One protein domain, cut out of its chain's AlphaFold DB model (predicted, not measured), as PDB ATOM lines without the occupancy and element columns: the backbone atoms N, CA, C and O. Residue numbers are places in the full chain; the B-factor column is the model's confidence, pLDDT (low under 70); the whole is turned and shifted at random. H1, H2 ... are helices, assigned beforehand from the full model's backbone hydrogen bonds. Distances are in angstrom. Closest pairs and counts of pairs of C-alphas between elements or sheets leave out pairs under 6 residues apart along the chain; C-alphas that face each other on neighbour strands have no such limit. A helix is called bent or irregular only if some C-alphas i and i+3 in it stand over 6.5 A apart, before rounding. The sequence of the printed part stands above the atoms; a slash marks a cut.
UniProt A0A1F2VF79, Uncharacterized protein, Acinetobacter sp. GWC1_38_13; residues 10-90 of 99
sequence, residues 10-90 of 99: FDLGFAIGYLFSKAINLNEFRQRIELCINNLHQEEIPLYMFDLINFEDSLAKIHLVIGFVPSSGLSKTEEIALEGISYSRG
ATOM      1  N   PHE A  10      33.022  40.389 -13.335       91.12
ATOM      2  CA  PHE A  10      34.165  39.479 -13.461       91.12
ATOM      3  C   PHE A  10      34.272  38.467 -12.320       91.12
ATOM      4  O   PHE A  10      34.445  37.281 -12.584       91.12
ATOM      5  N   ASP A  11      34.107  38.895 -11.067       91.00
ATOM      6  CA  ASP A  11      34.227  37.992  -9.916       91.00
ATOM      7  C   ASP A  11      33.052  37.002  -9.860       91.00
ATOM      8  O   ASP A  11      33.235  35.816  -9.569       91.00
ATOM      9  N   LEU A  12      31.846  37.460 -10.220       93.38
ATOM     10  CA  LEU A  12      30.675  36.591 -10.340       93.38
ATOM     11  C   LEU A  12      30.836  35.583 -11.486       93.38
ATOM     12  O   LEU A  12      30.598  34.389 -11.304       93.38
ATOM     13  N   GLY A  13      31.258  36.054 -12.661       92.31
ATOM     14  CA  GLY A  13      31.493  35.216 -13.833       92.31
ATOM     15  C   GLY A  13      32.589  34.188 -13.581       92.31
ATOM     16  O   GLY A  13      32.455  33.036 -13.986       92.31
ATOM     17  N   PHE A  14      33.632  34.570 -12.848       89.56
ATOM     18  CA  PHE A  14      34.679  33.669 -12.388       89.56
ATOM     19  C   PHE A  14      34.113  32.586 -11.460       89.56
ATOM     20  O   PHE A  14      34.276  31.400 -11.741       89.56
ATOM     21  N   ALA A  15      33.370  32.952 -10.410       91.81
ATOM     22  CA  ALA A  15      32.772  31.979  -9.489       91.81
ATOM     23  C   ALA A  15      31.818  30.995 -10.194       91.81
ATOM     24  O   ALA A  15      31.809  29.803  -9.883       91.81
ATOM     25  N   ILE A  16      31.050  31.477 -11.174       92.06
ATOM     26  CA  ILE A  16      30.166  30.646 -11.998       92.06
ATOM     27  C   ILE A  16      30.974  29.743 -12.932       92.06
ATOM     28  O   ILE A  16      30.674  28.555 -13.033       92.06
ATOM     29  N   GLY A  17      32.028  30.257 -13.570       90.06
ATOM     30  CA  GLY A  17      32.926  29.461 -14.411       90.06
ATOM     31  C   GLY A  17      33.531  28.276 -13.654       90.06
ATOM     32  O   GLY A  17      33.556  27.163 -14.171       90.06
ATOM     33  N   TYR A  18      33.914  28.489 -12.392       89.94
ATOM     34  CA  TYR A  18      34.420  27.442 -11.497       89.94
ATOM     35  C   TYR A  18      33.360  26.379 -11.176       89.94
ATOM     36  O   TYR A  18      33.681  25.202 -11.007       89.94
ATOM     37  N   LEU A  19      32.095  26.788 -11.064       91.94
ATOM     38  CA  LEU A  19      30.984  25.873 -10.833       91.94
ATOM     39  C   LEU A  19      30.691  25.031 -12.086       91.94
ATOM     40  O   LEU A  19      30.504  23.820 -11.979       91.94
ATOM     41  N   PHE A  20      30.711  25.642 -13.276       88.56
ATOM     42  CA  PHE A  20      30.530  24.933 -14.551       88.56
ATOM     43  C   PHE A  20      31.682  23.981 -14.873       88.56
ATOM     44  O   PHE A  20      31.434  22.877 -15.356       88.56
ATOM     45  N   SER A  21      32.922  24.360 -14.554       86.50
ATOM     46  CA  SER A  21      34.074  23.463 -14.674       86.50
ATOM     47  C   SER A  21      34.070  22.360 -13.619       86.50
ATOM     48  O   SER A  21      34.905  21.464 -13.682       86.50
ATOM     49  N   LYS A  22      33.151  22.394 -12.643       88.06
ATOM     50  CA  LYS A  22      33.108  21.493 -11.481       88.06
ATOM     51  C   LYS A  22      34.363  21.569 -10.600       88.06
ATOM     52  O   LYS A  22      34.587  20.692  -9.765       88.06
ATOM     53  N   ALA A  23      35.153  22.635 -10.735       90.25
ATOM     54  CA  ALA A  23      36.291  22.891  -9.859       90.25
ATOM     55  C   ALA A  23      35.815  23.179  -8.431       90.25
ATOM     56  O   ALA A  23      36.503  22.848  -7.465       90.25
ATOM     57  N   ILE A  24      34.600  23.722  -8.299       91.88
ATOM     58  CA  ILE A  24      33.835  23.799  -7.053       91.88
ATOM     59  C   ILE A  24      32.477  23.109  -7.214       91.88
ATOM     60  O   ILE A  24      31.942  23.018  -8.319       91.88
ATOM     61  N   ASN A  25      31.903  22.645  -6.107       92.00
ATOM     62  CA  ASN A  25      30.521  22.176  -6.073       92.00
ATOM     63  C   ASN A  25      29.544  23.312  -5.712       92.00
ATOM     64  O   ASN A  25      29.943  24.412  -5.325       92.00
ATOM     65  N   LEU A  26      28.240  23.036  -5.815       93.12
ATOM     66  CA  LEU A  26      27.195  24.029  -5.554       93.12
ATOM     67  C   LEU A  26      27.218  24.558  -4.110       93.12
ATOM     68  O   LEU A  26      26.958  25.735  -3.888       93.12
ATOM     69  N   ASN A  27      27.569  23.724  -3.130       94.00
ATOM     70  CA  ASN A  27      27.662  24.153  -1.736       94.00
ATOM     71  C   ASN A  27      28.830  25.129  -1.521       94.00
ATOM     72  O   ASN A  27      28.665  26.159  -0.874       94.00
ATOM     73  N   GLU A  28      29.992  24.849  -2.110       94.62
ATOM     74  CA  GLU A  28      31.141  25.766  -2.098       94.62
ATOM     75  C   GLU A  28      30.827  27.078  -2.828       94.62
ATOM     76  O   GLU A  28      31.245  28.146  -2.385       94.62
ATOM     77  N   PHE A  29      30.069  27.019  -3.927       95.25
ATOM     78  CA  PHE A  29      29.585  28.217  -4.608       95.25
ATOM     79  C   PHE A  29      28.684  29.056  -3.691       95.25
ATOM     80  O   PHE A  29      28.952  30.243  -3.514       95.25
ATOM     81  N   ARG A  30      27.688  28.448  -3.031       95.50
ATOM     82  CA  ARG A  30      26.799  29.139  -2.076       95.50
ATOM     83  C   ARG A  30      27.578  29.815  -0.949       95.50
ATOM     84  O   ARG A  30      27.371  30.996  -0.698       95.50
ATOM     85  N   GLN A  31      28.549  29.116  -0.362       94.94
ATOM     86  CA  GLN A  31      29.428  29.681   0.670       94.94
ATOM     87  C   GLN A  31      30.220  30.899   0.169       94.94
ATOM     88  O   GLN A  31      30.412  31.863   0.909       94.94
ATOM     89  N   ARG A  32      30.669  30.896  -1.094       92.94
ATOM     90  CA  ARG A  32      31.341  32.061  -1.697       92.94
ATOM     91  C   ARG A  32      30.385  33.238  -1.892       92.94
ATOM     92  O   ARG A  32      30.786  34.370  -1.635       92.94
ATOM     93  N   ILE A  33      29.144  32.982  -2.307       95.50
ATOM     94  CA  ILE A  33      28.111  34.018  -2.445       95.50
ATOM     95  C   ILE A  33      27.750  34.616  -1.079       95.50
ATOM     96  O   ILE A  33      27.729  35.837  -0.941       95.50
ATOM     97  N   GLU A  34      27.566  33.788  -0.049       95.00
ATOM     98  CA  GLU A  34      27.347  34.240   1.334       95.00
ATOM     99  C   GLU A  34      28.506  35.103   1.842       95.00
ATOM    100  O   GLU A  34      28.293  36.179   2.402       95.00
ATOM    101  N   LEU A  35      29.748  34.672   1.606       93.56
ATOM    102  CA  LEU A  35      30.928  35.445   1.982       93.56
ATOM    103  C   LEU A  35      31.005  36.774   1.217       93.56
ATOM    104  O   LEU A  35      31.410  37.778   1.796       93.56
ATOM    105  N   CYS A  36      30.597  36.814  -0.053       92.88
ATOM    106  CA  CYS A  36      30.496  38.061  -0.807       92.88
ATOM    107  C   CYS A  36      29.467  39.013  -0.176       92.88
ATOM    108  O   CYS A  36      29.791  40.170   0.075       92.88
ATOM    109  N   ILE A  37      28.260  38.525   0.119       93.88
ATOM    110  CA  ILE A  37      27.175  39.298   0.748       93.88
ATOM    111  C   ILE A  37      27.629  39.880   2.092       93.88
ATOM    112  O   ILE A  37      27.453  41.069   2.333       93.88
ATOM    113  N   ASN A  38      28.272  39.070   2.936       93.06
ATOM    114  CA  ASN A  38      28.720  39.491   4.268       93.06
ATOM    115  C   ASN A  38      29.835  40.553   4.248       93.06
ATOM    116  O   ASN A  38      30.087  41.185   5.272       93.06
ATOM    117  N   ASN A  39      30.517  40.733   3.113       91.69
ATOM    118  CA  ASN A  39      31.618  41.686   2.954       91.69
ATOM    119  C   ASN A  39      31.220  42.970   2.204       91.69
ATOM    120  O   ASN A  39      32.074  43.835   2.008       91.69
ATOM    121  N   LEU A  40      29.967  43.091   1.757       89.62
ATOM    122  CA  LEU A  40      29.455  44.254   1.029       89.62
ATOM    123  C   LEU A  40      28.539  45.100   1.914       89.62
ATOM    124  O   LEU A  40      27.902  44.591   2.840       89.62
ATOM    125  N   HIS A  41      28.435  46.397   1.614       90.06
ATOM    126  CA  HIS A  41      27.402  47.217   2.235       90.06
ATOM    127  C   HIS A  41      26.029  46.798   1.707       90.06
ATOM    128  O   HIS A  41      25.875  46.503   0.527       90.06
ATOM    129  N   GLN A  42      25.011  46.811   2.571       86.88
ATOM    130  CA  GLN A  42      23.666  46.332   2.232       86.88
ATOM    131  C   GLN A  42      23.087  46.981   0.960       86.88
ATOM    132  O   GLN A  42      22.396  46.316   0.196       86.88
ATOM    133  N   GLU A  43      23.387  48.259   0.721       89.88
ATOM    134  CA  GLU A  43      22.917  49.028  -0.439       89.88
ATOM    135  C   GLU A  43      23.567  48.594  -1.765       89.88
ATOM    136  O   GLU A  43      23.025  48.858  -2.837       89.88
ATOM    137  N   GLU A  44      24.710  47.908  -1.704       88.88
ATOM    138  CA  GLU A  44      25.474  47.462  -2.871       88.88
ATOM    139  C   GLU A  44      25.075  46.056  -3.326       88.88
ATOM    140  O   GLU A  44      25.447  45.645  -4.419       88.88
ATOM    141  N   ILE A  45      24.328  45.300  -2.513       92.31
ATOM    142  CA  ILE A  45      24.058  43.880  -2.764       92.31
ATOM    143  C   ILE A  45      22.881  43.736  -3.738       92.31
ATOM    144  O   ILE A  45      21.739  44.039  -3.381       92.31
ATOM    145  N   PRO A  46      23.099  43.209  -4.954       93.69
ATOM    146  CA  PRO A  46      22.005  42.915  -5.865       93.69
ATOM    147  C   PRO A  46      21.122  41.792  -5.315       93.69
ATOM    148  O   PRO A  46      21.632  40.783  -4.828       93.69
ATOM    149  N   LEU A  47      19.801  41.922  -5.464       93.00
ATOM    150  CA  LEU A  47      18.840  40.949  -4.927       93.00
ATOM    151  C   LEU A  47      19.087  39.515  -5.418       93.00
ATOM    152  O   LEU A  47      18.987  38.584  -4.622       93.00
ATOM    153  N   TYR A  48      19.521  39.345  -6.673       95.31
ATOM    154  CA  TYR A  48      19.815  38.020  -7.223       95.31
ATOM    155  C   TYR A  48      20.914  37.275  -6.446       95.31
ATOM    156  O   TYR A  48      20.997  36.056  -6.538       95.31
ATOM    157  N   MET A  49      21.770  37.961  -5.674       95.38
ATOM    158  CA  MET A  49      22.784  37.298  -4.844       95.38
ATOM    159  C   MET A  49      22.134  36.416  -3.773       95.38
ATOM    160  O   MET A  49      22.622  35.322  -3.499       95.38
ATOM    161  N   PHE A  50      21.005  36.849  -3.207       95.06
ATOM    162  CA  PHE A  50      20.236  36.041  -2.260       95.06
ATOM    163  C   PHE A  50      19.515  34.880  -2.959       95.06
ATOM    164  O   PHE A  50      19.440  33.781  -2.409       95.06
ATOM    165  N   ASP A  51      19.054  35.090  -4.194       95.81
ATOM    166  CA  ASP A  51      18.453  34.027  -5.007       95.81
ATOM    167  C   ASP A  51      19.485  32.949  -5.383       95.81
ATOM    168  O   ASP A  51      19.172  31.759  -5.390       95.81
ATOM    169  N   LEU A  52      20.745  33.337  -5.620       95.50
ATOM    170  CA  LEU A  52      21.846  32.411  -5.903       95.50
ATOM    171  C   LEU A  52      22.179  31.484  -4.723       95.50
ATOM    172  O   LEU A  52      22.555  30.332  -4.957       95.50
ATOM    173  N   ILE A  53      22.019  31.936  -3.472       94.75
ATOM    174  CA  ILE A  53      22.197  31.072  -2.287       94.75
ATOM    175  C   ILE A  53      21.198  29.908  -2.325       94.75
ATOM    176  O   ILE A  53      21.558  28.762  -2.057       94.75
ATOM    177  N   ASN A  54      19.958  30.193  -2.719       92.38
ATOM    178  CA  ASN A  54      18.856  29.231  -2.739       92.38
ATOM    179  C   ASN A  54      18.655  28.575  -4.114       92.38
ATOM    180  O   ASN A  54      17.604  28.001  -4.388       92.38
ATOM    181  N   PHE A  55      19.645  28.662  -5.002       92.56
ATOM    182  CA  PHE A  55      19.538  28.117  -6.348       92.56
ATOM    183  C   PHE A  55      19.487  26.582  -6.335       92.56
ATOM    184  O   PHE A  55      20.435  25.937  -5.878       92.56
ATOM    185  N   GLU A  56      18.409  25.997  -6.863       90.50
ATOM    186  CA  GLU A  56      18.175  24.538  -6.904       90.50
ATOM    187  C   GLU A  56      17.790  23.997  -8.298       90.50
ATOM    188  O   GLU A  56      17.430  22.832  -8.435       90.50
ATOM    189  N   ASP A  57      17.878  24.814  -9.352       92.12
ATOM    190  CA  ASP A  57      17.560  24.392 -10.725       92.12
ATOM    191  C   ASP A  57      18.828  23.938 -11.489       92.12
ATOM    192  O   ASP A  57      19.950  23.943 -10.979       92.12
ATOM    193  N   SER A  58      18.667  23.534 -12.748       91.81
ATOM    194  CA  SER A  58      19.772  23.238 -13.662       91.81
ATOM    195  C   SER A  58      20.714  24.433 -13.799       91.81
ATOM    196  O   SER A  58      20.257  25.528 -14.129       91.81
ATOM    197  N   LEU A  59      22.032  24.215 -13.667       90.94
ATOM    198  CA  LEU A  59      23.061  25.260 -13.816       90.94
ATOM    199  C   LEU A  59      22.909  26.073 -15.110       90.94
ATOM    200  O   LEU A  59      23.171  27.271 -15.114       90.94
ATOM    201  N   ALA A  60      22.405  25.467 -16.191       88.62
ATOM    202  CA  ALA A  60      22.139  26.163 -17.452       88.62
ATOM    203  C   ALA A  60      21.172  27.357 -17.301       88.62
ATOM    204  O   ALA A  60      21.230  28.298 -18.090       88.62
ATOM    205  N   LYS A  61      20.308  27.356 -16.280       93.50
ATOM    206  CA  LYS A  61      19.335  28.417 -15.984       93.50
ATOM    207  C   LYS A  61      19.847  29.473 -15.003       93.50
ATOM    208  O   LYS A  61      19.116  30.416 -14.719       93.50
ATOM    209  N   ILE A  62      21.083  29.372 -14.506       94.12
ATOM    210  CA  ILE A  62      21.617  30.325 -13.517       94.12
ATOM    211  C   ILE A  62      21.585  31.777 -14.026       94.12
ATOM    212  O   ILE A  62      21.285  32.701 -13.279       94.12
ATOM    213  N   HIS A  63      21.792  31.977 -15.332       92.12
ATOM    214  CA  HIS A  63      21.727  33.293 -15.970       92.12
ATOM    215  C   HIS A  63      20.328  33.934 -15.905       92.12
ATOM    216  O   HIS A  63      20.223  35.159 -15.923       92.12
ATOM    217  N   LEU A  64      19.257  33.134 -15.803       94.81
ATOM    218  CA  LEU A  64      17.885  33.635 -15.656       94.81
ATOM    219  C   LEU A  64      17.662  34.256 -14.276       94.81
ATOM    220  O   LEU A  64      16.930  35.233 -14.168       94.81
ATOM    221  N   VAL A  65      18.320  33.717 -13.246       95.44
ATOM    222  CA  VAL A  65      18.295  34.271 -11.884       95.44
ATOM    223  C   VAL A  65      19.087  35.575 -11.824       95.44
ATOM    224  O   VAL A  65      18.639  36.554 -11.241       95.44
ATOM    225  N   ILE A  66      20.249  35.610 -12.479       94.94
ATOM    226  CA  ILE A  66      21.138  36.780 -12.494       94.94
ATOM    227  C   ILE A  66      20.551  37.929 -13.337       94.94
ATOM    228  O   ILE A  66      20.809  39.102 -13.069       94.94
ATOM    229  N   GLY A  67      19.768  37.612 -14.373       94.81
ATOM    230  CA  GLY A  67      19.187  38.593 -15.298       94.81
ATOM    231  C   GLY A  67      20.167  39.118 -16.356       94.81
ATOM    232  O   GLY A  67      19.820  39.995 -17.149       94.81
ATOM    233  N   PHE A  68      21.391  38.590 -16.389       93.81
ATOM    234  CA  PHE A  68      22.401  38.832 -17.418       93.81
ATOM    235  C   PHE A  68      23.424  37.683 -17.438       93.81
ATOM    236  O   PHE A  68      23.456  36.847 -16.535       93.81
ATOM    237  N   VAL A  69      24.261  37.634 -18.478       90.56
ATOM    238  CA  VAL A  69      25.368  36.672 -18.576       90.56
ATOM    239  C   VAL A  69      26.649  37.351 -18.082       90.56
ATOM    240  O   VAL A  69      27.117  38.278 -18.746       90.56
ATOM    241  N   PRO A  70      27.202  36.952 -16.924       89.69
ATOM    242  CA  PRO A  70      28.425  37.544 -16.407       89.69
ATOM    243  C   PRO A  70      29.635  37.100 -17.232       89.69
ATOM    244  O   PRO A  70      29.739  35.944 -17.642       89.69
ATOM    245  N   SER A  71      30.568  38.022 -17.456       84.69
ATOM    246  CA  SER A  71      31.848  37.698 -18.090       84.69
ATOM    247  C   SER A  71      32.793  37.133 -17.039       84.69
ATOM    248  O   SER A  71      32.968  37.751 -15.999       84.69
ATOM    249  N   SER A  72      33.415  35.980 -17.288       80.75
ATOM    250  CA  SER A  72      34.416  35.429 -16.364       80.75
ATOM    251  C   SER A  72      35.788  36.089 -16.514       80.75
ATOM    252  O   SER A  72      36.569  36.091 -15.569       80.75
ATOM    253  N   GLY A  73      36.095  36.635 -17.697       81.38
ATOM    254  CA  GLY A  73      37.408  37.202 -18.010       81.38
ATOM    255  C   GLY A  73      38.572  36.207 -17.924       81.38
ATOM    256  O   GLY A  73      39.718  36.646 -17.899       81.38
ATOM    257  N   LEU A  74      38.293  34.898 -17.865       84.00
ATOM    258  CA  LEU A  74      39.315  33.863 -17.714       84.00
ATOM    259  C   LEU A  74      40.257  33.848 -18.919       84.00
ATOM    260  O   LEU A  74      39.835  33.832 -20.077       84.00
ATOM    261  N   SER A  75      41.553  33.813 -18.636       88.75
ATOM    262  CA  SER A  75      42.574  33.494 -19.623       88.75
ATOM    263  C   SER A  75      42.569  31.999 -19.945       88.75
ATOM    264  O   SER A  75      42.122  31.164 -19.155       88.75
ATOM    265  N   LYS A  76      43.166  31.629 -21.085       87.88
ATOM    266  CA  LYS A  76      43.257  30.219 -21.478       87.88
ATOM    267  C   LYS A  76      44.002  29.358 -20.452       87.88
ATOM    268  O   LYS A  76      43.651  28.203 -20.236       87.88
ATOM    269  N   THR A  77      45.021  29.921 -19.809       90.62
ATOM    270  CA  THR A  77      45.781  29.242 -18.753       90.62
ATOM    271  C   THR A  77      44.916  28.966 -17.525       90.62
ATOM    272  O   THR A  77      45.039  27.903 -16.924       90.62
ATOM    273  N   GLU A  78      44.029  29.892 -17.157       88.06
ATOM    274  CA  GLU A  78      43.122  29.702 -16.022       88.06
ATOM    275  C   GLU A  78      42.035  28.668 -16.333       88.06
ATOM    276  O   GLU A  78      41.722  27.861 -15.464       88.06
ATOM    277  N   GLU A  79      41.524  28.615 -17.568       87.31
ATOM    278  CA  GLU A  79      40.634  27.527 -18.008       87.31
ATOM    279  C   GLU A  79      41.301  26.149 -17.851       87.31
ATOM    280  O   GLU A  79      40.721  25.242 -17.260       87.31
ATOM    281  N   ILE A  80      42.552  26.006 -18.302       88.56
ATOM    282  CA  ILE A  80      43.311  24.749 -18.168       88.56
ATOM    283  C   ILE A  80      43.559  24.409 -16.692       88.56
ATOM    284  O   ILE A  80      43.469  23.250 -16.282       88.56
ATOM    285  N   ALA A  81      43.867  25.411 -15.863       89.88
ATOM    286  CA  ALA A  81      44.045  25.200 -14.430       89.88
ATOM    287  C   ALA A  81      42.755  24.685 -13.772       89.88
ATOM    288  O   ALA A  81      42.812  23.788 -12.928       89.88
ATOM    289  N   LEU A  82      41.597  25.206 -14.185       88.44
ATOM    290  CA  LEU A  82      40.298  24.733 -13.718       88.44
ATOM    291  C   LEU A  82      40.046  23.276 -14.088       88.44
ATOM    292  O   LEU A  82      39.634  22.502 -13.223       88.44
ATOM    293  N   GLU A  83      40.344  22.897 -15.329       86.62
ATOM    294  CA  GLU A  83      40.245  21.506 -15.772       86.62
ATOM    295  C   GLU A  83      41.103  20.576 -14.895       86.62
ATOM    296  O   GLU A  83      40.631  19.543 -14.414       86.62
ATOM    297  N   GLY A  84      42.340  20.988 -14.597       88.19
ATOM    298  CA  GLY A  84      43.250  20.247 -13.722       88.19
ATOM    299  C   GLY A  84      42.762  20.111 -12.272       88.19
ATOM    300  O   GLY A  84      42.942  19.052 -11.659       88.19
ATOM    301  N   ILE A  85      42.118  21.146 -11.715       90.62
ATOM    302  CA  ILE A  85      41.527  21.096 -10.364       90.62
ATOM    303  C   ILE A  85      40.393  20.074 -10.322       90.62
ATOM    304  O   ILE A  85      40.358  19.228  -9.426       90.62
ATOM    305  N   SER A  86      39.478  20.122 -11.285       87.94
ATOM    306  CA  SER A  86      38.353  19.190 -11.346       87.94
ATOM    307  C   SER A  86      38.813  17.751 -11.568       87.94
ATOM    308  O   SER A  86      38.342  16.849 -10.871       87.94
ATOM    309  N   TYR A  87      39.802  17.542 -12.442       87.88
ATOM    310  CA  TYR A  87      40.435  16.235 -12.623       87.88
ATOM    311  C   TYR A  87      41.034  15.718 -11.306       87.88
ATOM    312  O   TYR A  87      40.793  14.577 -10.909       87.88
ATOM    313  N   SER A  88      41.735  16.579 -10.559       89.81
ATOM    314  CA  SER A  88      42.302  16.238  -9.242       89.81
ATOM    315  C   SER A  88      41.237  15.898  -8.190       89.81
ATOM    316  O   SER A  88      41.529  15.213  -7.211       89.81
ATOM    317  N   ARG A  89      39.992  16.346  -8.390       88.44
ATOM    318  CA  ARG A  89      38.820  16.000  -7.568       88.44
ATOM    319  C   ARG A  89      38.118  14.713  -8.016       88.44
ATOM    320  O   ARG A  89      37.072  14.378  -7.467       88.44
ATOM    321  N   GLY A  90      38.683  13.986  -8.982       85.00
ATOM    322  CA  GLY A  90      38.105  12.754  -9.522       85.00
ATOM    323  C   GLY A  90      36.888  12.997 -10.413       85.00
ATOM    324  O   GLY A  90      36.100  12.080 -10.638       85.00
TER     325      GLY A  90
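What this domain is: This is residues 10 to 90 of the 99 residues of an uncharacterized protein of Acinetobacter sp. GWC1_38_13 (UniProt A0A1F2VF79). Two helical hairpins, H1 with H2 and H3 with H4, come together as a ring of four helices, closed at H1 and H4 only by a near approach. H5 sits at one end of the long axis, off the ring and near H1, and residues 38 to 44 stick out as a free loop at the other end. The printed part has 81 residues with five named helices, H1 to H5 in chain order, and no named strand; its class is all helix. It is compact, with a radius of gyration of the C-alphas of 13.0 A, and its spans of 37 by 24 by 22 A make it only just elongated.

How they stand to each other: H1, residues 10 to 20, touches H2, residues 26 to 38, at a shallow tilt of 18 degrees, opposite ways; this is a helical hairpin, and its closest C-alphas are those of Leu 19 and Leu 26, 6.8 A apart. H2 touches H3, residues 48 to 53, at a steep tilt of 49 degrees, opposite ways, the closest C-alphas being those of Arg 30 and Ile 53 at 5.0 A. H3 touches H4, residues 59 to 66, as a second helical hairpin at a steep tilt of 39 degrees, opposite ways; the closest C-alphas, of Tyr 48 and Ile 66, are 5.6 A apart. H4 and H1 are close but not clearly touching, with the C-alphas of Phe 20 and Leu 59 closest at 7.5 A. H1 and H3 are apart, and so are H2 and H4. H5, residues 76 to 88, touches no helix; it is close to H1 but not clearly touching, with the C-alphas of Tyr 18 and Leu 82 closest at 6.8 A, at a steep tilt of 39 degrees, the same way. The helix packing is mostly crossed, but only just: 1 of 3 touching pairs is at a shallow tilt. In H1, H2, H3 and H5 every O i to N i+4 pair is within hydrogen-bond range; in H4 1 of 4 is, beside 4 of 5 O i to N i+3 pairs.

Where its parts are: H1 is 15.0 A long and begins at C-alpha 10, (34.165, 39.479, -13.461). H2 is 18.4 A, H3 8.8 A and H4 11.8 A long. H4 is irregular, its C-alphas 60 and 63 being 7.3 A apart. H5 is 18.6 A long and ends at C-alpha 88, (42.302, 16.238, -9.242).

The domain as a whole: The two C-alphas farthest apart, of Glu 43 and Gly 90, are 40.4 A apart. The printed part has no cut. The links H1 to H2 and H3 to H4 are tight, those from H2 to H3 and H4 to H5 are short, and no link is long. The mean pLDDT of the printed part is 91.1, and no printed residue is under 70.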